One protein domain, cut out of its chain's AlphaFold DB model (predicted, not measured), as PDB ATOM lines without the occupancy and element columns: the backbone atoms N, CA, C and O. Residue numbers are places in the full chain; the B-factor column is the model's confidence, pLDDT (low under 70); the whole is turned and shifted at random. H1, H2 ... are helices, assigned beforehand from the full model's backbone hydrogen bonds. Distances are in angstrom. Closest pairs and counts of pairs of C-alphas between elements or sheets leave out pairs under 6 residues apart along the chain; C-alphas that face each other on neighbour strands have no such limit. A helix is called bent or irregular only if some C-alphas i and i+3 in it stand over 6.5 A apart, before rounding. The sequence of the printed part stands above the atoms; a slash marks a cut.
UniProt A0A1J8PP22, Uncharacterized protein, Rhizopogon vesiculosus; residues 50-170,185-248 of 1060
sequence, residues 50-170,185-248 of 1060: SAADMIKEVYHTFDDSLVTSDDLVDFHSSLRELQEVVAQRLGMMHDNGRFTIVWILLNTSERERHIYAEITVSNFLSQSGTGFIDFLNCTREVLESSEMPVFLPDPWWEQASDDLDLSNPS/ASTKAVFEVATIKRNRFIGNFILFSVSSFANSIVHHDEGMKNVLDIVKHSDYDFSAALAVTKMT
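What this domain is: This is residues 50 to 170 and 185 to 248 of the 1060 residues of an uncharacterized protein of Rhizopogon vesiculosus (UniProt A0A1J8PP22). The domain is a rod of helices in which two long ones, H2 and H8, run side by side the same way along the length, with H6 packed across H2. Around the first part of H8 sit H1 and H7, while the short helices H3, H4, H9 and H10 gather at the other end of the rod and H5 packs on the first part of H6. The printed part has 185 residues with ten named helices, H1 to H10 in chain order, and no named strand; the class is all helix. It is only just loose, close to compact, with a radius of gyration of the C-alphas of 19.5 A and spans of 62 by 29 by 28 A.

Where its parts are: H1 covers residues 51 to 61, with C-alpha 51 at (26.942, -14.211, 46.133). H2, residues 69 to 94, measures 37.1 A from first to last C-alpha. H3 is residues 98 to 105, H4 residues 108 to 114, and H5 residues 121 to 124. H6, residues 130 to 144, measures 20.6 A, and H7 is residues 155 to 163. H8, residues 185 to 219, is the longest at 50.8 A, beginning at C-alpha 185 (45.515, -13.347, 50.963). H9, residues 222 to 233, measures 17.1 A and is irregular, but only just: C-alphas 223 and 226 are 6.8 A apart. H10, residues 236 to 247, measures 16.5 A and ends at C-alpha 247 (8.146, -37.358, 31.847).

How they stand to each other: H8 is the hub, touching four helices. With residues 193 to 207 alone it touches H2 at a shallow tilt of 29 degrees, the same way; the closest C-alphas, of Leu 79 and Arg 200, are 6.1 A apart. With residues 187 to 194 alone it touches H1, closest at Tyr 59 and Val 190, C-alphas 6.3 A apart. H1 touches H7 at a steep tilt of 64 degrees, with the C-alphas of Ala 52 and Ala 160 closest at 4.6 A. H4 touches H8 at the C-alphas of His 114 and Ser 209, 5.2 A. H8 and H9 only just touch, with 3 pairs of C-alphas within 8 A, closest Ile 217 and Met 224 at 6.5 A. H3 touches H10, closest C-alphas Ile 101 and Ala 243 at 5.6 A, and H9, closest Leu 105 and Val 227 at 6.3 A. H6 touches H2 at a steep tilt of 58 degrees, opposite ways, closest C-alphas Ala 87 and Arg 140 at 5.9 A, and H5, closest Phe 124 and Gly 131 at 4.5 A. H2 and H7 are apart. Every O i to N i+4 pair is within hydrogen-bond range in H1, H3, H6, H7, H8 and H10, against 21 of 22 in H2, 2 of 3 in H4 and 6 of 8 in H9; H5 is too short for such a pair.

The domain as a whole: The two C-alphas farthest apart, of Ser 170 and His 233, are 63.7 A apart. Residues 171 to 184 are not printed, and C-alphas 170 and 185 are 12.3 A apart across this cut, which falls in the link from H7 to H8. Of the links printed whole, none is long. The mean pLDDT of the printed part is 74.5; 47 residues are under 70, among them residues 116 to 128 and 236 to 248.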
ATOM      1  N   SER A  50      23.745 -10.536  46.144       81.88
ATOM      2  CA  SER A  50      24.790 -11.156  45.322       81.88
ATOM      3  C   SER A  50      25.550 -12.198  46.151       81.88
ATOM      4  O   SER A  50      25.710 -12.048  47.369       81.88
ATOM      5  N   ALA A  51      26.060 -13.239  45.494       73.25
ATOM      6  CA  ALA A  51      26.942 -14.211  46.133       73.25
ATOM      7  C   ALA A  51      28.179 -13.530  46.743       73.25
ATOM      8  O   ALA A  51      28.564 -13.828  47.873       73.25
ATOM      9  N   ALA A  52      28.747 -12.548  46.036       75.19
ATOM     10  CA  ALA A  52      29.873 -11.762  46.518       75.19
ATOM     11  C   ALA A  52      29.544 -10.986  47.803       75.19
ATOM     12  O   ALA A  52      30.395 -10.895  48.681       75.19
ATOM     13  N   ASP A  53      28.331 -10.451  47.964       78.88
ATOM     14  CA  ASP A  53      27.934  -9.760  49.198       78.88
ATOM     15  C   ASP A  53      27.702 -10.736  50.356       78.88
ATOM     16  O   ASP A  53      28.119 -10.456  51.478       78.88
ATOM     17  N   MET A  54      27.139 -11.922  50.097       76.38
ATOM     18  CA  MET A  54      27.053 -12.978  51.115       76.38
ATOM     19  C   MET A  54      28.448 -13.451  51.560       76.38
ATOM     20  O   MET A  54      28.680 -13.642  52.753       76.38
ATOM     21  N   ILE A  55      29.405 -13.568  50.632       75.38
ATOM     22  CA  ILE A  55      30.796 -13.940  50.936       75.38
ATOM     23  C   ILE A  55      31.547 -12.807  51.655       75.38
ATOM     24  O   ILE A  55      32.299 -13.094  52.584       75.38
ATOM     25  N   LYS A  56      31.314 -11.528  51.318       78.50
ATOM     26  CA  LYS A  56      31.866 -10.373  52.064       78.50
ATOM     27  C   LYS A  56      31.390 -10.355  53.517       78.50
ATOM     28  O   LYS A  56      32.178 -10.057  54.408       78.50
ATOM     29  N   GLU A  57      30.133 -10.704  53.776       78.19
ATOM     30  CA  GLU A  57      29.604 -10.796  55.143       78.19
ATOM     31  C   GLU A  57      30.192 -11.978  55.915       78.19
ATOM     32  O   GLU A  57      30.578 -11.811  57.070       78.19
ATOM     33  N   VAL A  58      30.355 -13.138  55.270       71.19
ATOM     34  CA  VAL A  58      31.115 -14.258  55.846       71.19
ATOM     35  C   VAL A  58      32.548 -13.818  56.170       71.19
ATOM     36  O   VAL A  58      32.986 -14.000  57.304       71.19
ATOM     37  N   TYR A  59      33.245 -13.160  55.238       73.69
ATOM     38  CA  TYR A  59      34.588 -12.609  55.453       73.69
ATOM     39  C   TYR A  59      34.637 -11.624  56.631       73.69
ATOM     40  O   TYR A  59      35.506 -11.749  57.484       73.69
ATOM     41  N   HIS A  60      33.662 -10.720  56.769       73.44
ATOM     42  CA  HIS A  60      33.562  -9.811  57.918       73.44
ATOM     43  C   HIS A  60      33.250 -10.494  59.265       73.44
ATOM     44  O   HIS A  60      33.353  -9.840  60.303       73.44
ATOM     45  N   THR A  61      32.899 -11.786  59.274       68.56
ATOM     46  CA  THR A  61      32.753 -12.597  60.500       68.56
ATOM     47  C   THR A  61      33.938 -13.523  60.790       68.56
ATOM     48  O   THR A  61      34.012 -14.066  61.894       68.56
ATOM     49  N   PHE A  62      34.882 -13.680  59.858       68.00
ATOM     50  CA  PHE A  62      36.163 -14.339  60.117       68.00
ATOM     51  C   PHE A  62      37.181 -13.320  60.648       68.00
ATOM     52  O   PHE A  62      37.378 -12.257  60.065       68.00
ATOM     53  N   ASP A  63      37.859 -13.658  61.744       65.06
ATOM     54  CA  ASP A  63      39.095 -12.973  62.127       65.06
ATOM     55  C   ASP A  63      40.240 -13.462  61.221       65.06
ATOM     56  O   ASP A  63      40.344 -14.664  60.959       65.06
ATOM     57  N   ASP A  64      41.120 -12.555  60.775       56.81
ATOM     58  CA  ASP A  64      42.241 -12.851  59.857       56.81
ATOM     59  C   ASP A  64      43.264 -13.852  60.472       56.81
ATOM     60  O   ASP A  64      44.218 -14.252  59.808       56.81
ATOM     61  N   SER A  65      43.084 -14.265  61.737       57.88
ATOM     62  CA  SER A  65      43.922 -15.227  62.469       57.88
ATOM     63  C   SER A  65      43.486 -16.702  62.377       57.88
ATOM     64  O   SER A  65      44.233 -17.574  62.819       57.88
ATOM     65  N   LEU A  66      42.290 -17.001  61.846       60.75
ATOM     66  CA  LEU A  66      41.584 -18.276  62.096       60.75
ATOM     67  C   LEU A  66      41.714 -19.377  61.024       60.75
ATOM     68  O   LEU A  66      41.081 -20.423  61.177       60.75
ATOM     69  N   VAL A  67      42.478 -19.176  59.947       70.69
ATOM     70  CA  VAL A  67      42.693 -20.201  58.903       70.69
ATOM     71  C   VAL A  67      44.164 -20.223  58.494       70.69
ATOM     72  O   VAL A  67      44.669 -19.251  57.931       70.69
ATOM     73  N   THR A  68      44.848 -21.333  58.759       79.25
ATOM     74  CA  THR A  68      46.232 -21.569  58.324       79.25
ATOM     75  C   THR A  68      46.294 -22.243  56.946       79.25
ATOM     76  O   THR A  68      45.283 -22.678  56.390       79.25
ATOM     77  N   SER A  69      47.502 -22.365  56.387       73.56
ATOM     78  CA  SER A  69      47.769 -23.227  55.225       73.56
ATOM     79  C   SER A  69      47.390 -24.686  55.475       73.56
ATOM     80  O   SER A  69      46.988 -25.388  54.550       73.56
ATOM     81  N   ASP A  70      47.513 -25.130  56.720       71.19
ATOM     82  CA  ASP A  70      47.468 -26.539  57.084       71.19
ATOM     83  C   ASP A  70      45.999 -26.964  57.279       71.19
ATOM     84  O   ASP A  70      45.584 -28.006  56.774       71.19
ATOM     85  N   ASP A  71      45.167 -26.070  57.839       73.62
ATOM     86  CA  ASP A  71      43.699 -26.197  57.844       73.62
ATOM     87  C   ASP A  71      43.130 -26.364  56.424       73.62
ATOM     88  O   ASP A  71      42.200 -27.143  56.203       73.62
ATOM     89  N   LEU A  72      43.679 -25.641  55.437       75.38
ATOM     90  CA  LEU A  72      43.264 -25.761  54.035       75.38
ATOM     91  C   LEU A  72      43.623 -27.135  53.449       75.38
ATOM     92  O   LEU A  72      42.806 -27.705  52.727       75.38
ATOM     93  N   VAL A  73      44.793 -27.694  53.778       76.25
ATOM     94  CA  VAL A  73      45.190 -29.047  53.346       76.25
ATOM     95  C   VAL A  73      44.246 -30.103  53.926       76.25
ATOM     96  O   VAL A  73      43.742 -30.943  53.175       76.25
ATOM     97  N   ASP A  74      43.918 -30.019  55.217       71.00
ATOM     98  CA  ASP A  74      42.962 -30.927  55.866       71.00
ATOM     99  C   ASP A  74      41.539 -30.782  55.298       71.00
ATOM    100  O   ASP A  74      40.845 -31.780  55.063       71.00
ATOM    101  N   PHE A  75      41.093 -29.555  55.004       76.69
ATOM    102  CA  PHE A  75      39.800 -29.322  54.358       76.69
ATOM    103  C   PHE A  75      39.751 -29.860  52.919       76.69
ATOM    104  O   PHE A  75      38.732 -30.448  52.549       76.69
ATOM    105  N   HIS A  76      40.824 -29.728  52.130       78.62
ATOM    106  CA  HIS A  76      40.927 -30.318  50.785       78.62
ATOM    107  C   HIS A  76      40.963 -31.850  50.826       78.62
ATOM    108  O   HIS A  76      40.255 -32.498  50.055       78.62
ATOM    109  N   SER A  77      41.725 -32.436  51.753       76.19
ATOM    110  CA  SER A  77      41.807 -33.888  51.953       76.19
ATOM    111  C   SER A  77      40.443 -34.479  52.333       76.19
ATOM    112  O   SER A  77      39.921 -35.365  51.655       76.19
ATOM    113  N   SER A  78      39.784 -33.901  53.343       74.62
ATOM    114  CA  SER A  78      38.457 -34.344  53.787       74.62
ATOM    115  C   SER A  78      37.342 -34.050  52.767       74.62
ATOM    116  O   SER A  78      36.294 -34.696  52.800       74.62
ATOM    117  N   LEU A  79      37.543 -33.100  51.845       76.62
ATOM    118  CA  LEU A  79      36.661 -32.925  50.691       76.62
ATOM    119  C   LEU A  79      36.877 -34.025  49.642       76.62
ATOM    120  O   LEU A  79      35.889 -34.545  49.125       76.62
ATOM    121  N   ARG A  80      38.129 -34.402  49.348       81.12
ATOM    122  CA  ARG A  80      38.443 -35.488  48.409       81.12
ATOM    123  C   ARG A  80      37.842 -36.818  48.874       81.12
ATOM    124  O   ARG A  80      37.129 -37.429  48.086       81.12
ATOM    125  N   GLU A  81      38.020 -37.204  50.145       75.12
ATOM    126  CA  GLU A  81      37.386 -38.411  50.725       75.12
ATOM    127  C   GLU A  81      35.877 -38.462  50.416       75.12
ATOM    128  O   GLU A  81      35.348 -39.454  49.913       75.12
ATOM    129  N   LEU A  82      35.170 -37.360  50.689       74.94
ATOM    130  CA  LEU A  82      33.730 -37.257  50.465       74.94
ATOM    131  C   LEU A  82      33.371 -37.313  48.973       74.94
ATOM    132  O   LEU A  82      32.373 -37.931  48.607       74.94
ATOM    133  N   GLN A  83      34.163 -36.676  48.110       81.69
ATOM    134  CA  GLN A  83      33.937 -36.657  46.665       81.69
ATOM    135  C   GLN A  83      34.147 -38.029  46.015       81.69
ATOM    136  O   GLN A  83      33.354 -38.406  45.153       81.69
ATOM    137  N   GLU A  84      35.124 -38.810  46.476       77.94
ATOM    138  CA  GLU A  84      35.333 -40.198  46.051       77.94
ATOM    139  C   GLU A  84      34.145 -41.093  46.452       77.94
ATOM    140  O   GLU A  84      33.614 -41.836  45.620       77.94
ATOM    141  N   VAL A  85      33.643 -40.963  47.690       75.44
ATOM    142  CA  VAL A  85      32.449 -41.698  48.155       75.44
ATOM    143  C   VAL A  85      31.190 -41.276  47.383       75.44
ATOM    144  O   VAL A  85      30.389 -42.131  47.000       75.44
ATOM    145  N   VAL A  86      31.013 -39.982  47.095       77.00
ATOM    146  CA  VAL A  86      29.911 -39.484  46.250       77.00
ATOM    147  C   VAL A  86      30.001 -40.069  44.841       77.00
ATOM    148  O   VAL A  86      29.017 -40.639  44.371       77.00
ATOM    149  N   ALA A  87      31.164 -40.006  44.186       79.69
ATOM    150  CA  ALA A  87      31.367 -40.554  42.844       79.69
ATOM    151  C   ALA A  87      31.069 -42.064  42.790       79.69
ATOM    152  O   ALA A  87      30.312 -42.514  41.926       79.69
ATOM    153  N   GLN A  88      31.563 -42.836  43.765       79.81
ATOM    154  CA  GLN A  88      31.287 -44.272  43.879       79.81
ATOM    155  C   GLN A  88      29.778 -44.561  43.975       79.81
ATOM    156  O   GLN A  88      29.261 -45.429  43.266       79.81
ATOM    157  N   ARG A  89      29.045 -43.824  44.824       76.12
ATOM    158  CA  ARG A  89      27.591 -44.003  44.986       76.12
ATOM    159  C   ARG A  89      26.812 -43.558  43.742       76.12
ATOM    160  O   ARG A  89      25.860 -44.240  43.369       76.12
ATOM    161  N   LEU A  90      27.224 -42.477  43.074       78.62
ATOM    162  CA  LEU A  90      26.630 -42.014  41.811       78.62
ATOM    163  C   LEU A  90      26.789 -43.056  40.690       78.62
ATOM    164  O   LEU A  90      25.801 -43.393  40.033       78.62
ATOM    165  N   GLY A  91      27.986 -43.632  40.525       76.69
ATOM    166  CA  GLY A  91      28.248 -44.703  39.555       76.69
ATOM    167  C   GLY A  91      27.367 -45.935  39.786       76.69
ATOM    168  O   GLY A  91      26.651 -46.368  38.881       76.69
ATOM    169  N   MET A  92      27.305 -46.432  41.032       71.12
ATOM    170  CA  MET A  92      26.451 -47.573  41.407       71.12
ATOM    171  C   MET A  92      24.967 -47.382  41.046       71.12
ATOM    172  O   MET A  92      24.281 -48.360  40.738       71.12
ATOM    173  N   MET A  93      24.447 -46.152  41.091       73.31
ATOM    174  CA  MET A  93      23.060 -45.858  40.711       73.31
ATOM    175  C   MET A  93      22.865 -45.780  39.199       73.31
ATOM    176  O   MET A  93      21.893 -46.339  38.680       73.31
ATOM    177  N   HIS A  94      23.770 -45.084  38.507       73.00
ATOM    178  CA  HIS A  94      23.702 -44.871  37.064       73.00
ATOM    179  C   HIS A  94      23.755 -46.202  36.306       73.00
ATOM    180  O   HIS A  94      22.878 -46.481  35.487       73.00
ATOM    181  N   ASP A  95      24.719 -47.062  36.641       68.38
ATOM    182  CA  ASP A  95      24.964 -48.323  35.929       68.38
ATOM    183  C   ASP A  95      23.828 -49.341  36.095       68.38
ATOM    184  O   ASP A  95      23.660 -50.244  35.277       68.38
ATOM    185  N   ASN A  96      22.990 -49.167  37.121       64.50
ATOM    186  CA  ASN A  96      21.781 -49.960  37.307       64.50
ATOM    187  C   ASN A  96      20.587 -49.475  36.465       64.50
ATOM    188  O   ASN A  96      19.652 -50.254  36.270       64.50
ATOM    189  N   GLY A  97      20.550 -48.204  36.029       71.06
ATOM    190  CA  GLY A  97      19.469 -47.554  35.253       71.06
ATOM    191  C   GLY A  97      18.102 -47.422  35.958       71.06
ATOM    192  O   GLY A  97      17.346 -46.472  35.746       71.06
ATOM    193  N   ARG A  98      17.794 -48.354  36.865       78.25
ATOM    194  CA  ARG A  98      16.546 -48.477  37.626       78.25
ATOM    195  C   ARG A  98      16.348 -47.357  38.645       78.25
ATOM    196  O   ARG A  98      15.198 -47.054  38.950       78.25
ATOM    197  N   PHE A  99      17.420 -46.727  39.137       83.50
ATOM    198  CA  PHE A  99      17.327 -45.579  40.051       83.50
ATOM    199  C   PHE A  99      16.500 -44.453  39.419       83.50
ATOM    200  O   PHE A  99      15.464 -44.067  39.956       83.50
ATOM    201  N   THR A 100      16.900 -44.011  38.225       83.81
ATOM    202  CA  THR A 100      16.231 -42.961  37.445       83.81
ATOM    203  C   THR A 100      14.768 -43.301  37.161       83.81
ATOM    204  O   THR A 100      13.890 -42.458  37.331       83.81
ATOM    205  N   ILE A 101      14.486 -44.556  36.800       84.44
ATOM    206  CA  ILE A 101      13.124 -45.053  36.559       84.44
ATOM    207  C   ILE A 101      12.265 -44.965  37.829       84.44
ATOM    208  O   ILE A 101      11.186 -44.376  37.791       84.44
ATOM    209  N   VAL A 102      12.729 -45.515  38.958       85.81
ATOM    210  CA  VAL A 102      11.980 -45.485  40.227       85.81
ATOM    211  C   VAL A 102      11.777 -44.039  40.695       85.81
ATOM    212  O   VAL A 102      10.667 -43.684  41.087       85.81
ATOM    213  N   TRP A 103      12.800 -43.185  40.570       90.25
ATOM    214  CA  TRP A 103      12.744 -41.767  40.938       90.25
ATOM    215  C   TRP A 103      11.687 -40.996  40.144       90.25
ATOM    216  O   TRP A 103      10.842 -40.315  40.724       90.25
ATOM    217  N   ILE A 104      11.684 -41.145  38.815       86.69
ATOM    218  CA  ILE A 104      10.689 -40.519  37.935       86.69
ATOM    219  C   ILE A 104       9.288 -41.055  38.243       86.69
ATOM    220  O   ILE A 104       8.321 -40.291  38.246       86.69
ATOM    221  N   LEU A 105       9.143 -42.350  38.539       86.44
ATOM    222  CA  LEU A 105       7.848 -42.954  38.854       86.44
ATOM    223  C   LEU A 105       7.275 -42.506  40.214       86.44
ATOM    224  O   LEU A 105       6.045 -42.457  40.332       86.44
ATOM    225  N   LEU A 106       8.087 -42.053  41.180       85.12
ATOM    226  CA  LEU A 106       7.601 -41.481  42.448       85.12
ATOM    227  C   LEU A 106       6.644 -40.287  42.258       85.12
ATOM    228  O   LEU A 106       6.829 -39.405  41.411       85.12
ATOM    229  N   ASN A 107       5.617 -40.212  43.104       85.19
ATOM    230  CA  ASN A 107       4.807 -38.998  43.227       85.19
ATOM    231  C   ASN A 107       5.608 -37.879  43.926       85.19
ATOM    232  O   ASN A 107       6.621 -38.146  44.572       85.19
ATOM    233  N   THR A 108       5.168 -36.627  43.788       81.56
ATOM    234  CA  THR A 108       5.908 -35.454  44.287       81.56
ATOM    235  C   THR A 108       6.174 -35.533  45.789       81.56
ATOM    236  O   THR A 108       7.317 -35.377  46.184       81.56
ATOM    237  N   SER A 109       5.189 -35.922  46.606       80.94
ATOM    238  CA  SER A 109       5.342 -36.045  48.068       80.94
ATOM    239  C   SER A 109       6.258 -37.182  48.553       80.94
ATOM    240  O   SER A 109       6.661 -37.190  49.714       80.94
ATOM    241  N   GLU A 110       6.612 -38.141  47.692       83.56
ATOM    242  CA  GLU A 110       7.684 -39.107  47.985       83.56
ATOM    243  C   GLU A 110       9.047 -38.543  47.557       83.56
ATOM    244  O   GLU A 110      10.019 -38.664  48.298       83.56
ATOM    245  N   ARG A 111       9.121 -37.840  46.413       86.88
ATOM    246  CA  ARG A 111      10.332 -37.101  46.005       86.88
ATOM    247  C   ARG A 111      10.715 -36.042  47.058       86.88
ATOM    248  O   ARG A 111      11.882 -35.955  47.423       86.88
ATOM    249  N   GLU A 112       9.732 -35.336  47.625       82.44
ATOM    250  CA  GLU A 112       9.852 -34.392  48.759       82.44
ATOM    251  C   GLU A 112      10.297 -35.042  50.084       82.44
ATOM    252  O   GLU A 112      10.708 -34.326  50.989       82.44
ATOM    253  N   ARG A 113      10.214 -36.375  50.235       81.69
ATOM    254  CA  ARG A 113      10.735 -37.087  51.419       81.69
ATOM    255  C   ARG A 113      12.200 -37.495  51.257       81.69
ATOM    256  O   ARG A 113      12.906 -37.646  52.251       81.69
ATOM    257  N   HIS A 114      12.644 -37.715  50.020       81.38
ATOM    258  CA  HIS A 114      14.001 -38.174  49.724       81.38
ATOM    259  C   HIS A 114      14.963 -37.036  49.392       81.38
ATOM    260  O   HIS A 114      16.120 -37.115  49.788       81.38
ATOM    261  N   ILE A 115      14.498 -35.962  48.747       81.56
ATOM    262  CA  ILE A 115      15.200 -34.678  48.819       81.56
ATOM    263  C   ILE A 115      15.062 -34.190  50.261       81.56
ATOM    264  O   ILE A 115      13.949 -33.931  50.712       81.56
ATOM    265  N   TYR A 116      16.180 -34.104  50.983       62.97
ATOM    266  CA  TYR A 116      16.191 -33.633  52.370       62.97
ATOM    267  C   TYR A 116      15.514 -32.256  52.464       62.97
ATOM    268  O   TYR A 116      15.785 -31.376  51.646       62.97
ATOM    269  N   ALA A 117      14.624 -32.067  53.442       51.41
ATOM    270  CA  ALA A 117      13.650 -30.969  53.468       51.41
ATOM    271  C   ALA A 117      14.237 -29.567  53.766       51.41
ATOM    272  O   ALA A 117      13.496 -28.666  54.142       51.41
ATOM    273  N   GLU A 118      15.545 -29.384  53.591       53.59
ATOM    274  CA  GLU A 118      16.363 -28.217  53.970       53.59
ATOM    275  C   GLU A 118      17.066 -27.568  52.757       53.59
ATOM    276  O   GLU A 118      17.939 -26.716  52.909       53.59
ATOM    277  N   ILE A 119      16.745 -28.005  51.533       56.75
ATOM    278  CA  ILE A 119      17.360 -27.529  50.284       56.75
ATOM    279  C   ILE A 119      16.275 -27.186  49.262       56.75
ATOM    280  O   ILE A 119      15.243 -27.851  49.199       56.75
ATOM    281  N   THR A 120      16.533 -26.157  48.449       57.78
ATOM    282  CA  THR A 120      15.673 -25.535  47.421       57.78
ATOM    283  C   THR A 120      14.899 -26.532  46.544       57.78
ATOM    284  O   THR A 120      15.291 -26.877  45.426       57.78
ATOM    285  N   VAL A 121      13.748 -26.981  47.054       56.22
ATOM    286  CA  VAL A 121      12.918 -28.054  46.477       56.22
ATOM    287  C   VAL A 121      12.407 -27.703  45.074       56.22
ATOM    288  O   VAL A 121      12.244 -28.578  44.223       56.22
ATOM    289  N   SER A 122      12.175 -26.413  44.820       57.53
ATOM    290  CA  SER A 122      11.512 -25.866  43.631       57.53
ATOM    291  C   SER A 122      12.205 -26.203  42.301       57.53
ATOM    292  O   SER A 122      11.519 -26.535  41.334       57.53
ATOM    293  N   ASN A 123      13.540 -26.185  42.251       62.44
ATOM    294  CA  ASN A 123      14.300 -26.491  41.031       62.44
ATOM    295  C   ASN A 123      14.445 -28.005  40.797       62.44
ATOM    296  O   ASN A 123      14.226 -28.495  39.686       62.44
ATOM    297  N   PHE A 124      14.755 -28.770  41.847       64.88
ATOM    298  CA  PHE A 124      14.914 -30.223  41.738       64.88
ATOM    299  C   PHE A 124      13.580 -30.930  41.438       64.88
ATOM    300  O   PHE A 124      13.541 -31.865  40.633       64.88
ATOM    301  N   LEU A 125      12.464 -30.429  41.987       60.75
ATOM    302  CA  LEU A 125      11.101 -30.903  41.703       60.75
ATOM    303  C   LEU A 125      10.414 -30.159  40.548       60.75
ATOM    304  O   LEU A 125       9.212 -29.891  40.570       60.75
ATOM    305  N   SER A 126      11.177 -29.935  39.476       65.69
ATOM    306  CA  SER A 126      10.652 -29.841  38.107       65.69
ATOM    307  C   SER A 126       9.509 -30.850  37.839       65.69
ATOM    308  O   SER A 126       9.447 -31.928  38.439       65.69
ATOM    309  N   GLN A 127       8.593 -30.526  36.915       58.25
ATOM    310  CA  GLN A 127       7.324 -31.264  36.720       58.25
ATOM    311  C   GLN A 127       7.486 -32.755  36.350       58.25
ATOM    312  O   GLN A 127       6.541 -33.522  36.488       58.25
ATOM    313  N   SER A 128       8.677 -33.165  35.911       69.56
ATOM    314  CA  SER A 128       9.082 -34.539  35.583       69.56
ATOM    315  C   SER A 128       9.923 -35.219  36.681       69.56
ATOM    316  O   SER A 128      10.139 -36.427  36.632       69.56
ATOM    317  N   GLY A 129      10.443 -34.452  37.647       75.31
ATOM    318  CA  GLY A 129      11.452 -34.890  38.617       75.31
ATOM    319  C   GLY A 129      12.868 -35.033  38.048       75.31
ATOM    320  O   GLY A 129      13.741 -35.519  38.767       75.31
ATOM    321  N   THR A 130      13.106 -34.627  36.793       82.19
ATOM    322  CA  THR A 130      14.412 -34.808  36.135       82.19
ATOM    323  C   THR A 130      15.476 -33.884  36.694       82.19
ATOM    324  O   THR A 130      16.591 -34.347  36.848       82.19
ATOM    325  N   GLY A 131      15.145 -32.660  37.124       83.50
ATOM    326  CA  GLY A 131      16.135 -31.701  37.642       83.50
ATOM    327  C   GLY A 131      17.050 -32.246  38.752       83.50
ATOM    328  O   GLY A 131      18.209 -31.857  38.830       83.50
ATOM    329  N   PHE A 132      16.575 -33.194  39.572       85.94
ATOM    330  CA  PHE A 132      17.430 -33.925  40.518       85.94
ATOM    331  C   PHE A 132      18.362 -34.943  39.832       85.94
ATOM    332  O   PHE A 132      19.544 -34.998  40.146       85.94
ATOM    333  N   ILE A 133      17.863 -35.718  38.867       86.88
ATOM    334  CA  ILE A 133      18.659 -36.662  38.063       86.88
ATOM    335  C   ILE A 133      19.703 -35.926  37.212       86.88
ATOM    336  O   ILE A 133      20.856 -36.342  37.161       86.88
ATOM    337  N   ASP A 134      19.316 -34.817  36.586       84.81
ATOM    338  CA  ASP A 134      20.173 -33.968  35.761       84.81
ATOM    339  C   ASP A 134      21.316 -33.375  36.612       84.81
ATOM    340  O   ASP A 134      22.476 -33.389  36.203       84.81
ATOM    341  N   PHE A 135      21.013 -32.970  37.852       86.00
ATOM    342  CA  PHE A 135      21.995 -32.542  38.854       86.00
ATOM    343  C   PHE A 135      22.930 -33.669  39.329       86.00
ATOM    344  O   PHE A 135      24.139 -33.451  39.421       86.00
ATOM    345  N   LEU A 136      22.413 -34.875  39.598       86.81
ATOM    346  CA  LEU A 136      23.239 -36.036  39.964       86.81
ATOM    347  C   LEU A 136      24.178 -36.446  38.815       86.81
ATOM    348  O   LEU A 136      25.348 -36.736  39.059       86.81
ATOM    349  N   ASN A 137      23.688 -36.426  37.570       85.44
ATOM    350  CA  ASN A 137      24.483 -36.707  36.373       85.44
ATOM    351  C   ASN A 137      25.579 -35.656  36.169       85.44
ATOM    352  O   ASN A 137      26.738 -36.030  36.024       85.44
ATOM    353  N   CYS A 138      25.238 -34.364  36.234       84.12
ATOM    354  CA  CYS A 138      26.204 -33.268  36.124       84.12
ATOM    355  C   CYS A 138      27.264 -33.332  37.235       84.12
ATOM    356  O   CYS A 138      28.457 -33.244  36.953       84.12
ATOM    357  N   THR A 139      26.849 -33.579  38.484       83.31
ATOM    358  CA  THR A 139      27.777 -33.769  39.610       83.31
ATOM    359  C   THR A 139      28.742 -34.919  39.336       83.31
ATOM    360  O   THR A 139      29.948 -34.753  39.486       83.31
ATOM    361  N   ARG A 140      28.230 -36.074  38.899       86.44
ATOM    362  CA  ARG A 140      29.059 -37.229  38.548       86.44
ATOM    363  C   ARG A 140      30.033 -36.901  37.417       86.44
ATOM    364  O   ARG A 140      31.212 -37.182  37.563       86.44
ATOM    365  N   GLU A 141      29.563 -36.304  36.325       84.44
ATOM    366  CA  GLU A 141      30.399 -35.970  35.164       84.44
ATOM    367  C   GLU A 141      31.553 -35.038  35.557       84.44
ATOM    368  O   GLU A 141      32.684 -35.280  35.152       84.44
ATOM    369  N   VAL A 142      31.304 -34.057  36.433       82.81
ATOM    370  CA  VAL A 142      32.338 -33.165  36.988       82.81
ATOM    371  C   VAL A 142      33.343 -33.918  37.877       82.81
ATOM    372  O   VAL A 142      34.546 -33.656  37.792       82.81
ATOM    373  N   LEU A 143      32.875 -34.864  38.702       81.31
ATOM    374  CA  LEU A 143      33.722 -35.715  39.554       81.31
ATOM    375  C   LEU A 143      34.517 -36.773  38.761       81.31
ATOM    376  O   LEU A 143      35.591 -37.169  39.202       81.31
ATOM    377  N   GLU A 144      34.012 -37.225  37.610       80.12
ATOM    378  CA  GLU A 144      34.675 -38.183  36.710       80.12
ATOM    379  C   GLU A 144      35.675 -37.509  35.749       80.12
ATOM    380  O   GLU A 144      36.615 -38.159  35.291       80.12
ATOM    381  N   SER A 145      35.491 -36.222  35.419       78.12
ATOM    382  CA  SER A 145      36.272 -35.524  34.383       78.12
ATOM    383  C   SER A 145      37.521 -34.781  34.869       78.12
ATOM    384  O   SER A 145      38.244 -34.230  34.037       78.12
ATOM    385  N   SER A 146      37.746 -34.686  36.182       69.56
ATOM    386  CA  SER A 146      38.619 -33.659  36.772       69.56
ATOM    387  C   SER A 146      39.546 -34.219  37.855       69.56
ATOM    388  O   SER A 146      39.166 -35.113  38.607       69.56
ATOM    389  N   GLU A 147      40.750 -33.654  37.994       69.81
ATOM    390  CA  GLU A 147      41.634 -33.966  39.126       69.81
ATOM    391  C   GLU A 147      41.025 -33.438  40.439       69.81
ATOM    392  O   GLU A 147      40.609 -32.282  40.524       69.81
ATOM    393  N   MET A 148      40.942 -34.290  41.466       58.56
ATOM    394  CA  MET A 148      40.272 -33.960  42.731       58.56
ATOM    395  C   MET A 148      41.157 -33.148  43.697       58.56
ATOM    396  O   MET A 148      42.361 -33.412  43.777       58.56
ATOM    397  N   PRO A 149      40.590 -32.272  44.553       56.50
ATOM    398  CA  PRO A 149      39.159 -32.015  44.736       56.50
ATOM    399  C   PRO A 149      38.576 -31.082  43.667       56.50
ATOM    400  O   PRO A 149      39.197 -30.103  43.265       56.50
ATOM    401  N   VAL A 150      37.350 -31.377  43.232       72.94
ATOM    402  CA  VAL A 150      36.692 -30.673  42.122       72.94
ATOM    403  C   VAL A 150      35.700 -29.639  42.642       72.94
ATOM    404  O   VAL A 150      34.930 -29.915  43.563       72.94
ATOM    405  N   PHE A 151      35.657 -28.452  42.046       72.62
ATOM    406  CA  PHE A 151      34.637 -27.450  42.358       72.62
ATOM    407  C   PHE A 151      33.400 -27.649  41.483       72.62
ATOM    408  O   PHE A 151      33.511 -27.711  40.263       72.62
ATOM    409  N   LEU A 152      32.224 -27.784  42.111       70.19
ATOM    410  CA  LEU A 152      30.980 -28.002  41.372       70.19
ATOM    411  C   LEU A 152      30.539 -26.684  40.710       70.19
ATOM    412  O   LEU A 152      30.265 -25.725  41.451       70.19
ATOM    413  N   PRO A 153      30.486 -26.626  39.362       67.31
ATOM    414  CA  PRO A 153      30.205 -25.404  38.620       67.31
ATOM    415  C   PRO A 153      28.795 -24.904  38.916       67.31
ATOM    416  O   PRO A 153      27.862 -25.684  39.124       67.31
ATOM    417  N   ASP A 154      28.665 -23.588  38.997       77.94
ATOM    418  CA  ASP A 154      27.463 -22.891  39.439       77.94
ATOM    419  C   ASP A 154      27.579 -21.412  39.053       77.94
ATOM    420  O   ASP A 154      28.432 -20.714  39.604       77.94
ATOM    421  N   PRO A 155      26.731 -20.905  38.141       76.25
ATOM    422  CA  PRO A 155      26.857 -19.539  37.640       76.25
ATOM    423  C   PRO A 155      26.739 -18.442  38.708       76.25
ATOM    424  O   PRO A 155      27.247 -17.343  38.502       76.25
ATOM    425  N   TRP A 156      26.080 -18.703  39.844       75.94
ATOM    426  CA  TRP A 156      25.962 -17.739  40.943       75.94
ATOM    427  C   TRP A 156      27.241 -17.725  41.796       75.94
ATOM    428  O   TRP A 156      27.685 -16.656  42.214       75.94
ATOM    429  N   TRP A 157      27.890 -18.881  41.980       78.31
ATOM    430  CA  TRP A 157      29.195 -18.986  42.647       78.31
ATOM    431  C   TRP A 157      30.376 -18.543  41.763       78.31
ATOM    432  O   TRP A 157      31.335 -17.953  42.256       78.31
ATOM    433  N   GLU A 158      30.304 -18.784  40.455       79.12
ATOM    434  CA  GLU A 158      31.289 -18.319  39.469       79.12
ATOM    435  C   GLU A 158      31.252 -16.793  39.338       79.12
ATOM    436  O   GLU A 158      32.288 -16.147  39.490       79.12
ATOM    437  N   GLN A 159      30.056 -16.195  39.217       79.38
ATOM    438  CA  GLN A 159      29.891 -14.738  39.289       79.38
ATOM    439  C   GLN A 159      30.441 -14.173  40.611       79.38
ATOM    440  O   GLN A 159      31.028 -13.098  40.607       79.38
ATOM    441  N   ALA A 160      30.331 -14.904  41.728       76.12
ATOM    442  CA  ALA A 160      30.937 -14.506  43.001       76.12
ATOM    443  C   ALA A 160      32.470 -14.415  42.939       76.12
ATOM    444  O   ALA A 160      33.054 -13.531  43.559       76.12
ATOM    445  N   SER A 161      33.118 -15.331  42.212       78.69
ATOM    446  CA  SER A 161      34.575 -15.347  42.033       78.69
ATOM    447  C   SER A 161      35.060 -14.154  41.204       78.69
ATOM    448  O   SER A 161      36.088 -13.557  41.531       78.69
ATOM    449  N   ASP A 162      34.318 -13.795  40.155       80.12
ATOM    450  CA  ASP A 162      34.641 -12.656  39.288       80.12
ATOM    451  C   ASP A 162      34.274 -11.305  39.932       80.12
ATOM    452  O   ASP A 162      35.066 -10.366  39.875       80.12
ATOM    453  N   ASP A 163      33.147 -11.209  40.649       78.75
ATOM    454  CA  ASP A 163      32.748 -10.023  41.435       78.75
ATOM    455  C   ASP A 163      33.715  -9.716  42.602       78.75
ATOM    456  O   ASP A 163      33.707  -8.609  43.153       78.75
ATOM    457  N   LEU A 164      34.533 -10.695  43.004       77.81
ATOM    458  CA  LEU A 164      35.612 -10.566  43.992       77.81
ATOM    459  C   LEU A 164      37.002 -10.356  43.348       77.81
ATOM    460  O   LEU A 164      37.995 -10.309  44.073       77.81
ATOM    461  N   ASP A 165      37.077 -10.203  42.019       74.19
ATOM    462  CA  ASP A 165      38.302  -9.962  41.229       74.19
ATOM    463  C   ASP A 165      39.393 -11.047  41.401       74.19
ATOM    464  O   ASP A 165      40.581 -10.811  41.170       74.19
ATOM    465  N   LEU A 166      39.006 -12.272  41.789       66.19
ATOM    466  CA  LEU A 166      39.941 -13.376  42.074       66.19
ATOM    467  C   LEU A 166      40.657 -13.908  40.819       66.19
ATOM    468  O   LEU A 166      41.668 -14.607  40.923       66.19
ATOM    469  N   SER A 167      40.141 -13.580  39.632       56.94
ATOM    470  CA  SER A 167      40.701 -13.922  38.322       56.94
ATOM    471  C   SER A 167      41.782 -12.937  37.832       56.94
ATOM    472  O   SER A 167      42.469 -13.216  36.844       56.94
ATOM    473  N   ASN A 168      42.004 -11.815  38.531       57.91
ATOM    474  CA  ASN A 168      42.975 -10.785  38.156       57.91
ATOM    475  C   ASN A 168      44.440 -11.272  38.307       57.91
ATOM    476  O   ASN A 168      44.861 -11.667  39.399       57.91
ATOM    477  N   PRO A 169      45.277 -11.214  37.249       54.34
ATOM    478  CA  PRO A 169      46.624 -11.792  37.267       54.34
ATOM    479  C   PRO A 169      47.594 -11.127  38.255       54.34
ATOM    480  O   PRO A 169      48.549 -11.782  38.673       54.34
ATOM    481  N   SER A 170      47.336  -9.889  38.696       48.78
ATOM    482  CA  SER A 170      48.165  -9.208  39.710       48.78
ATOM    483  C   SER A 170      48.271  -9.989  41.031       48.78
ATOM    484  O   SER A 170      49.276  -9.894  41.734       48.78
ATOM    485  N   ALA A 185      45.334 -11.931  50.655       65.69
ATOM    486  CA  ALA A 185      45.515 -13.347  50.963       65.69
ATOM    487  C   ALA A 185      44.353 -13.938  51.782       65.69
ATOM    488  O   ALA A 185      43.860 -15.012  51.437       65.69
ATOM    489  N   SER A 186      43.860 -13.224  52.804       71.62
ATOM    490  CA  SER A 186      42.740 -13.706  53.621       71.62
ATOM    491  C   SER A 186      41.397 -13.707  52.882       71.62
ATOM    492  O   SER A 186      40.626 -14.651  53.051       71.62
ATOM    493  N   THR A 187      41.140 -12.747  51.983       74.12
ATOM    494  CA  THR A 187      39.939 -12.767  51.117       74.12
ATOM    495  C   THR A 187      39.907 -14.030  50.250       74.12
ATOM    496  O   THR A 187      38.881 -14.711  50.178       74.12
ATOM    497  N   LYS A 188      41.046 -14.395  49.640       78.88
ATOM    498  CA  LYS A 188      41.156 -15.628  48.845       78.88
ATOM    499  C   LYS A 188      40.976 -16.879  49.714       78.88
ATOM    500  O   LYS A 188      40.207 -17.759  49.340       78.88
ATOM    501  N   ALA A 189      41.644 -16.951  50.869       77.25
ATOM    502  CA  ALA A 189      41.539 -18.096  51.774       77.25
ATOM    503  C   ALA A 189      40.097 -18.315  52.271       77.25
ATOM    504  O   ALA A 189      39.624 -19.449  52.303       77.25
ATOM    505  N   VAL A 190      39.359 -17.244  52.589       76.88
ATOM    506  CA  VAL A 190      37.944 -17.344  52.986       76.88
ATOM    507  C   VAL A 190      37.051 -17.780  51.823       76.88
ATOM    508  O   VAL A 190      36.165 -18.606  52.043       76.88
ATOM    509  N   PHE A 191      37.290 -17.320  50.588       80.69
ATOM    510  CA  PHE A 191      36.578 -17.840  49.411       80.69
ATOM    511  C   PHE A 191      36.845 -19.341  49.200       80.69
ATOM    512  O   PHE A 191      35.921 -20.112  48.935       80.69
ATOM    513  N   GLU A 192      38.095 -19.775  49.369       81.06
ATOM    514  CA  GLU A 192      38.507 -21.174  49.235       81.06
ATOM    515  C   GLU A 192      37.850 -22.057  50.313       81.06
ATOM    516  O   GLU A 192      37.176 -23.034  49.976       81.06
ATOM    517  N   VAL A 193      37.900 -21.653  51.591       78.00
ATOM    518  CA  VAL A 193      37.175 -22.327  52.687       78.00
ATOM    519  C   VAL A 193      35.671 -22.360  52.421       78.00
ATOM    520  O   VAL A 193      35.066 -23.426  52.536       78.00
ATOM    521  N   ALA A 194      35.050 -21.237  52.045       78.94
ATOM    522  CA  ALA A 194      33.617 -21.175  51.758       78.94
ATOM    523  C   ALA A 194      33.224 -22.137  50.626       78.94
ATOM    524  O   ALA A 194      32.226 -22.853  50.742       78.94
ATOM    525  N   THR A 195      34.046 -22.230  49.578       81.19
ATOM    526  CA  THR A 195      33.817 -23.146  48.454       81.19
ATOM    527  C   THR A 195      33.990 -24.612  48.873       81.19
ATOM    528  O   THR A 195      33.168 -25.454  48.507       81.19
ATOM    529  N   ILE A 196      34.977 -24.935  49.719       78.31
ATOM    530  CA  ILE A 196      35.128 -26.287  50.280       78.31
ATOM    531  C   ILE A 196      33.927 -26.653  51.171       78.31
ATOM    532  O   ILE A 196      33.396 -27.761  51.056       78.31
ATOM    533  N   LYS A 197      33.437 -25.737  52.023       79.56
ATOM    534  CA  LYS A 197      32.227 -25.978  52.836       79.56
ATOM    535  C   LYS A 197      30.979 -26.157  51.955       79.56
ATOM    536  O   LYS A 197      30.211 -27.081  52.221       79.56
ATOM    537  N   ARG A 198      30.810 -25.360  50.886       83.75
ATOM    538  CA  ARG A 198      29.743 -25.514  49.871       83.75
ATOM    539  C   ARG A 198      29.780 -26.904  49.233       83.75
ATOM    540  O   ARG A 198      28.783 -27.620  49.270       83.75
ATOM    541  N   ASN A 199      30.932 -27.319  48.709       81.44
ATOM    542  CA  ASN A 199      31.099 -28.647  48.119       81.44
ATOM    543  C   ASN A 199      30.816 -29.774  49.129       81.44
ATOM    544  O   ASN A 199      30.152 -30.750  48.787       81.44
ATOM    545  N   ARG A 200      31.284 -29.639  50.379       79.12
ATOM    546  CA  ARG A 200      31.057 -30.633  51.441       79.12
ATOM    547  C   ARG A 200      29.573 -30.766  51.798       79.12
ATOM    548  O   ARG A 200      29.087 -31.876  51.993       79.12
ATOM    549  N   PHE A 201      28.848 -29.650  51.843       83.25
ATOM    550  CA  PHE A 201      27.397 -29.640  52.022       83.25
ATOM    551  C   PHE A 201      26.681 -30.356  50.867       83.25
ATOM    552  O   PHE A 201      25.855 -31.232  51.117       83.25
ATOM    553  N   ILE A 202      27.056 -30.067  49.614       80.69
ATOM    554  CA  ILE A 202      26.478 -30.722  48.429       80.69
ATOM    555  C   ILE A 202      26.756 -32.235  48.422       80.69
ATOM    556  O   ILE A 202      25.837 -33.025  48.203       80.69
ATOM    557  N   GLY A 203      27.993 -32.655  48.708       78.56
ATOM    558  CA  GLY A 203      28.354 -34.073  48.780       78.56
ATOM    559  C   GLY A 203      27.549 -34.823  49.844       78.56
ATOM    560  O   GLY A 203      26.953 -35.861  49.552       78.56
ATOM    561  N   ASN A 204      27.436 -34.251  51.047       79.06
ATOM    562  CA  ASN A 204      26.597 -34.797  52.115       79.06
ATOM    563  C   ASN A 204      25.117 -34.881  51.702       79.06
ATOM    564  O   ASN A 204      24.492 -35.920  51.903       79.06
ATOM    565  N   PHE A 205      24.553 -33.829  51.098       84.94
ATOM    566  CA  PHE A 205      23.167 -33.818  50.613       84.94
ATOM    567  C   PHE A 205      22.892 -34.940  49.607       84.94
ATOM    568  O   PHE A 205      21.865 -35.620  49.711       84.94
ATOM    569  N   ILE A 206      23.811 -35.165  48.664       84.50
ATOM    570  CA  ILE A 206      23.706 -36.260  47.696       84.50
ATOM    571  C   ILE A 206      23.733 -37.602  48.427       84.50
ATOM    572  O   ILE A 206      22.820 -38.401  48.227       84.50
ATOM    573  N   LEU A 207      24.701 -37.837  49.321       78.75
ATOM    574  CA  LEU A 207      24.777 -39.090  50.080       78.75
ATOM    575  C   LEU A 207      23.521 -39.351  50.921       78.75
ATOM    576  O   LEU A 207      22.994 -40.463  50.869       78.75
ATOM    577  N   PHE A 208      22.997 -38.355  51.642       80.88
ATOM    578  CA  PHE A 208      21.781 -38.517  52.444       80.88
ATOM    579  C   PHE A 208      20.539 -38.759  51.582       80.88
ATOM    580  O   PHE A 208      19.765 -39.669  51.882       80.88
ATOM    581  N   SER A 209      20.361 -38.013  50.488       83.12
ATOM    582  CA  SER A 209      19.182 -38.153  49.617       83.12
ATOM    583  C   SER A 209      19.175 -39.495  48.877       83.12
ATOM    584  O   SER A 209      18.152 -40.184  48.818       83.12
ATOM    585  N   VAL A 210      20.342 -39.914  48.377       82.69
ATOM    586  CA  VAL A 210      20.558 -41.223  47.746       82.69
ATOM    587  C   VAL A 210      20.335 -42.360  48.738       82.69
ATOM    588  O   VAL A 210      19.623 -43.312  48.419       82.69
ATOM    589  N   SER A 211      20.897 -42.259  49.945       79.62
ATOM    590  CA  SER A 211      20.766 -43.304  50.967       79.62
ATOM    591  C   SER A 211      19.330 -43.411  51.479       79.62
ATOM    592  O   SER A 211      18.819 -44.519  51.585       79.62
ATOM    593  N   SER A 212      18.641 -42.284  51.695       83.12
ATOM    594  CA  SER A 212      17.210 -42.227  52.040       83.12
ATOM    595  C   SER A 212      16.348 -42.968  51.011       83.12
ATOM    596  O   SER A 212      15.580 -43.867  51.359       83.12
ATOM    597  N   PHE A 213      16.525 -42.653  49.726       83.81
ATOM    598  CA  PHE A 213      15.796 -43.298  48.635       83.81
ATOM    599  C   PHE A 213      16.129 -44.794  48.506       83.81
ATOM    600  O   PHE A 213      15.225 -45.623  48.387       83.81
ATOM    601  N   ALA A 214      17.413 -45.163  48.576       76.56
ATOM    602  CA  ALA A 214      17.852 -46.557  48.525       76.56
ATOM    603  C   ALA A 214      17.308 -47.381  49.707       76.56
ATOM    604  O   ALA A 214      16.880 -48.521  49.515       76.56
ATOM    605  N   ASN A 215      17.250 -46.791  50.902       73.56
ATOM    606  CA  ASN A 215      16.684 -47.410  52.096       73.56
ATOM    607  C   ASN A 215      15.193 -47.728  51.888       73.56
ATOM    608  O   ASN A 215      14.784 -48.885  51.983       73.56
ATOM    609  N   SER A 216      14.383 -46.745  51.485       79.12
ATOM    610  CA  SER A 216      12.952 -46.958  51.221       79.12
ATOM    611  C   SER A 216      12.675 -47.936  50.067       79.12
ATOM    612  O   SER A 216      11.654 -48.634  50.086       79.12
ATOM    613  N   ILE A 217      13.594 -48.069  49.096       73.75
ATOM    614  CA  ILE A 217      13.555 -49.153  48.100       73.75
ATOM    615  C   ILE A 217      13.714 -50.525  48.768       73.75
ATOM    616  O   ILE A 217      12.896 -51.419  48.525       73.75
ATOM    617  N   VAL A 218      14.741 -50.696  49.609       70.19
ATOM    618  CA  VAL A 218      15.040 -51.952  50.320       70.19
ATOM    619  C   VAL A 218      13.906 -52.348  51.272       70.19
ATOM    620  O   VAL A 218      13.545 -53.524  51.328       70.19
ATOM    621  N   HIS A 219      13.291 -51.385  51.962       70.44
ATOM    622  CA  HIS A 219      12.222 -51.641  52.936       70.44
ATOM    623  C   HIS A 219      10.824 -51.839  52.349       70.44
ATOM    624  O   HIS A 219       9.950 -52.366  53.040       70.44
ATOM    625  N   HIS A 220      10.612 -51.468  51.084       76.44
ATOM    626  CA  HIS A 220       9.294 -51.475  50.439       76.44
ATOM    627  C   HIS A 220       8.267 -50.603  51.182       76.44
ATOM    628  O   HIS A 220       7.118 -51.011  51.379       76.44
ATOM    629  N   ASP A 221       8.694 -49.393  51.559       81.81
ATOM    630  CA  ASP A 221       7.861 -48.372  52.203       81.81
ATOM    631  C   ASP A 221       6.533 -48.161  51.460       81.81
ATOM    632  O   ASP A 221       6.448 -48.312  50.240       81.81
ATOM    633  N   GLU A 222       5.474 -47.776  52.177       75.75
ATOM    634  CA  GLU A 222       4.110 -47.771  51.624       75.75
ATOM    635  C   GLU A 222       3.959 -46.889  50.366       75.75
ATOM    636  O   GLU A 222       3.250 -47.264  49.427       75.75
ATOM    637  N   GLY A 223       4.689 -45.770  50.293       76.31
ATOM    638  CA  GLY A 223       4.748 -44.915  49.103       76.31
ATOM    639  C   GLY A 223       5.602 -45.474  47.955       76.31
ATOM    640  O   GLY A 223       5.243 -45.305  46.787       76.31
ATOM    641  N   MET A 224       6.668 -46.218  48.269       80.88
ATOM    642  CA  MET A 224       7.511 -46.935  47.302       80.88
ATOM    643  C   MET A 224       6.807 -48.151  46.698       80.88
ATOM    644  O   MET A 224       7.008 -48.466  45.524       80.88
ATOM    645  N   LYS A 225       5.975 -48.844  47.483       78.31
ATOM    646  CA  LYS A 225       5.428 -50.164  47.151       78.31
ATOM    647  C   LYS A 225       4.791 -50.239  45.762       78.31
ATOM    648  O   LYS A 225       5.100 -51.158  45.015       78.31
ATOM    649  N   ASN A 226       3.968 -49.259  45.381       77.25
ATOM    650  CA  ASN A 226       3.326 -49.244  44.060       77.25
ATOM    651  C   ASN A 226       4.343 -49.143  42.907       77.25
ATOM    652  O   ASN A 226       4.171 -49.789  41.877       77.25
ATOM    653  N   VAL A 227       5.414 -48.360  43.080       79.75
ATOM    654  CA  VAL A 227       6.480 -48.214  42.076       79.75
ATOM    655  C   VAL A 227       7.340 -49.476  42.012       79.75
ATOM    656  O   VAL A 227       7.671 -49.944  40.926       79.75
ATOM    657  N   LEU A 228       7.654 -50.073  43.161       78.88
ATOM    658  CA  LEU A 228       8.428 -51.312  43.221       78.88
ATOM    659  C   LEU A 228       7.645 -52.520  42.708       78.88
ATOM    660  O   LEU A 228       8.237 -53.373  42.056       78.88
ATOM    661  N   ASP A 229       6.332 -52.591  42.928       74.88
ATOM    662  CA  ASP A 229       5.494 -53.632  42.333       74.88
ATOM    663  C   ASP A 229       5.421 -53.472  40.802       74.88
ATOM    664  O   ASP A 229       5.485 -54.477  40.097       74.88
ATOM    665  N   ILE A 230       5.408 -52.246  40.263       72.62
ATOM    666  CA  ILE A 230       5.554 -52.002  38.813       72.62
ATOM    667  C   ILE A 230       6.927 -52.481  38.307       72.62
ATOM    668  O   ILE A 230       6.992 -53.249  37.345       72.62
ATOM    669  N   VAL A 231       8.022 -52.077  38.959       76.06
ATOM    670  CA  VAL A 231       9.402 -52.369  38.514       76.06
ATOM    671  C   VAL A 231       9.814 -53.834  38.740       76.06
ATOM    672  O   VAL A 231      10.691 -54.336  38.043       76.06
ATOM    673  N   LYS A 232       9.175 -54.559  39.668       74.94
ATOM    674  CA  LYS A 232       9.383 -56.006  39.880       74.94
ATOM    675  C   LYS A 232       8.627 -56.894  38.893       74.94
ATOM    676  O   LYS A 232       9.122 -57.968  38.564       74.94
ATOM    677  N   HIS A 233       7.420 -56.497  38.484       65.31
ATOM    678  CA  HIS A 233       6.516 -57.345  37.690       65.31
ATOM    679  C   HIS A 233       6.438 -56.947  36.208       65.31
ATOM    680  O   HIS A 233       5.624 -57.496  35.469       65.31
ATOM    681  N   SER A 234       7.276 -56.009  35.764       58.06
ATOM    682  CA  SER A 234       7.431 -55.648  34.356       58.06
ATOM    683  C   SER A 234       8.885 -55.778  33.913       58.06
ATOM    684  O   SER A 234       9.801 -55.754  34.734       58.06
ATOM    685  N   ASP A 235       9.095 -55.934  32.606       72.38
ATOM    686  CA  ASP A 235      10.439 -55.889  32.035       72.38
ATOM    687  C   ASP A 235      11.013 -54.463  32.122       72.38
ATOM    688  O   ASP A 235      10.265 -53.476  32.176       72.38
ATOM    689  N   TYR A 236      12.340 -54.343  32.104       69.06
ATOM    690  CA  TYR A 236      13.038 -53.061  32.202       69.06
ATOM    691  C   TYR A 236      12.575 -52.088  31.111       69.06
ATOM    692  O   TYR A 236      12.269 -50.936  31.418       69.06
ATOM    693  N   ASP A 237      12.412 -52.568  29.876       60.66
ATOM    694  CA  ASP A 237      11.937 -51.773  28.737       60.66
ATOM    695  C   ASP A 237      10.521 -51.209  28.955       60.66
ATOM    696  O   ASP A 237      10.238 -50.073  28.573       60.66
ATOM    697  N   PHE A 238       9.630 -51.959  29.617       65.62
ATOM    698  CA  PHE A 238       8.289 -51.475  29.959       65.62
ATOM    699  C   PHE A 238       8.348 -50.412  31.061       65.62
ATOM    700  O   PHE A 238       7.715 -49.365  30.941       65.62
ATOM    701  N   SER A 239       9.134 -50.647  32.116       66.62
ATOM    702  CA  SER A 239       9.334 -49.666  33.190       66.62
ATOM    703  C   SER A 239      10.005 -48.377  32.690       66.62
ATOM    704  O   SER A 239       9.605 -47.281  33.088       66.62
ATOM    705  N   ALA A 240      10.965 -48.481  31.767       67.06
ATOM    706  CA  ALA A 240      11.612 -47.347  31.116       67.06
ATOM    707  C   ALA A 240      10.631 -46.569  30.227       67.06
ATOM    708  O   ALA A 240      10.521 -45.349  30.354       67.06
ATOM    709  N   ALA A 241       9.850 -47.261  29.388       62.38
ATOM    710  CA  ALA A 241       8.803 -46.633  28.583       62.38
ATOM    711  C   ALA A 241       7.748 -45.928  29.456       62.38
ATOM    712  O   ALA A 241       7.293 -44.836  29.113       62.38
ATOM    713  N   LEU A 242       7.393 -46.504  30.609       65.56
ATOM    714  CA  LEU A 242       6.449 -45.918  31.560       65.56
ATOM    715  C   LEU A 242       7.010 -44.651  32.230       65.56
ATOM    716  O   LEU A 242       6.286 -43.663  32.361       65.56
ATOM    717  N   ALA A 243       8.297 -44.645  32.590       65.56
ATOM    718  CA  ALA A 243       8.990 -43.461  33.101       65.56
ATOM    719  C   ALA A 243       9.053 -42.340  32.045       65.56
ATOM    720  O   ALA A 243       8.630 -41.221  32.331       65.56
ATOM    721  N   VAL A 244       9.463 -42.645  30.806       65.62
ATOM    722  CA  VAL A 244       9.472 -41.684  29.681       65.62
ATOM    723  C   VAL A 244       8.070 -41.138  29.394       65.62
ATOM    724  O   VAL A 244       7.893 -39.933  29.219       65.62
ATOM    725  N   THR A 245       7.045 -41.994  29.420       63.22
ATOM    726  CA  THR A 245       5.643 -41.567  29.259       63.22
ATOM    727  C   THR A 245       5.202 -40.634  30.390       63.22
ATOM    728  O   THR A 245       4.451 -39.690  30.154       63.22
ATOM    729  N   LYS A 246       5.679 -40.848  31.623       66.12
ATOM    730  CA  LYS A 246       5.397 -39.942  32.741       66.12
ATOM    731  C   LYS A 246       6.135 -38.604  32.602       66.12
ATOM    732  O   LYS A 246       5.517 -37.576  32.848       66.12
ATOM    733  N   MET A 247       7.390 -38.594  32.136       59.91
ATOM    734  CA  MET A 247       8.146 -37.358  31.847       59.91
ATOM    735  C   MET A 247       7.440 -36.458  30.818       59.91
ATOM    736  O   MET A 247       7.590 -35.241  30.878       59.91
ATOM    737  N   THR A 248       6.674 -37.037  29.885       54.38
ATOM    738  CA  THR A 248       5.905 -36.295  28.867       54.38
ATOM    739  C   THR A 248       4.463 -35.965  29.281       54.38
ATOM    740  O   THR A 248       3.765 -35.248  28.561       54.38
TER     741      THR A 248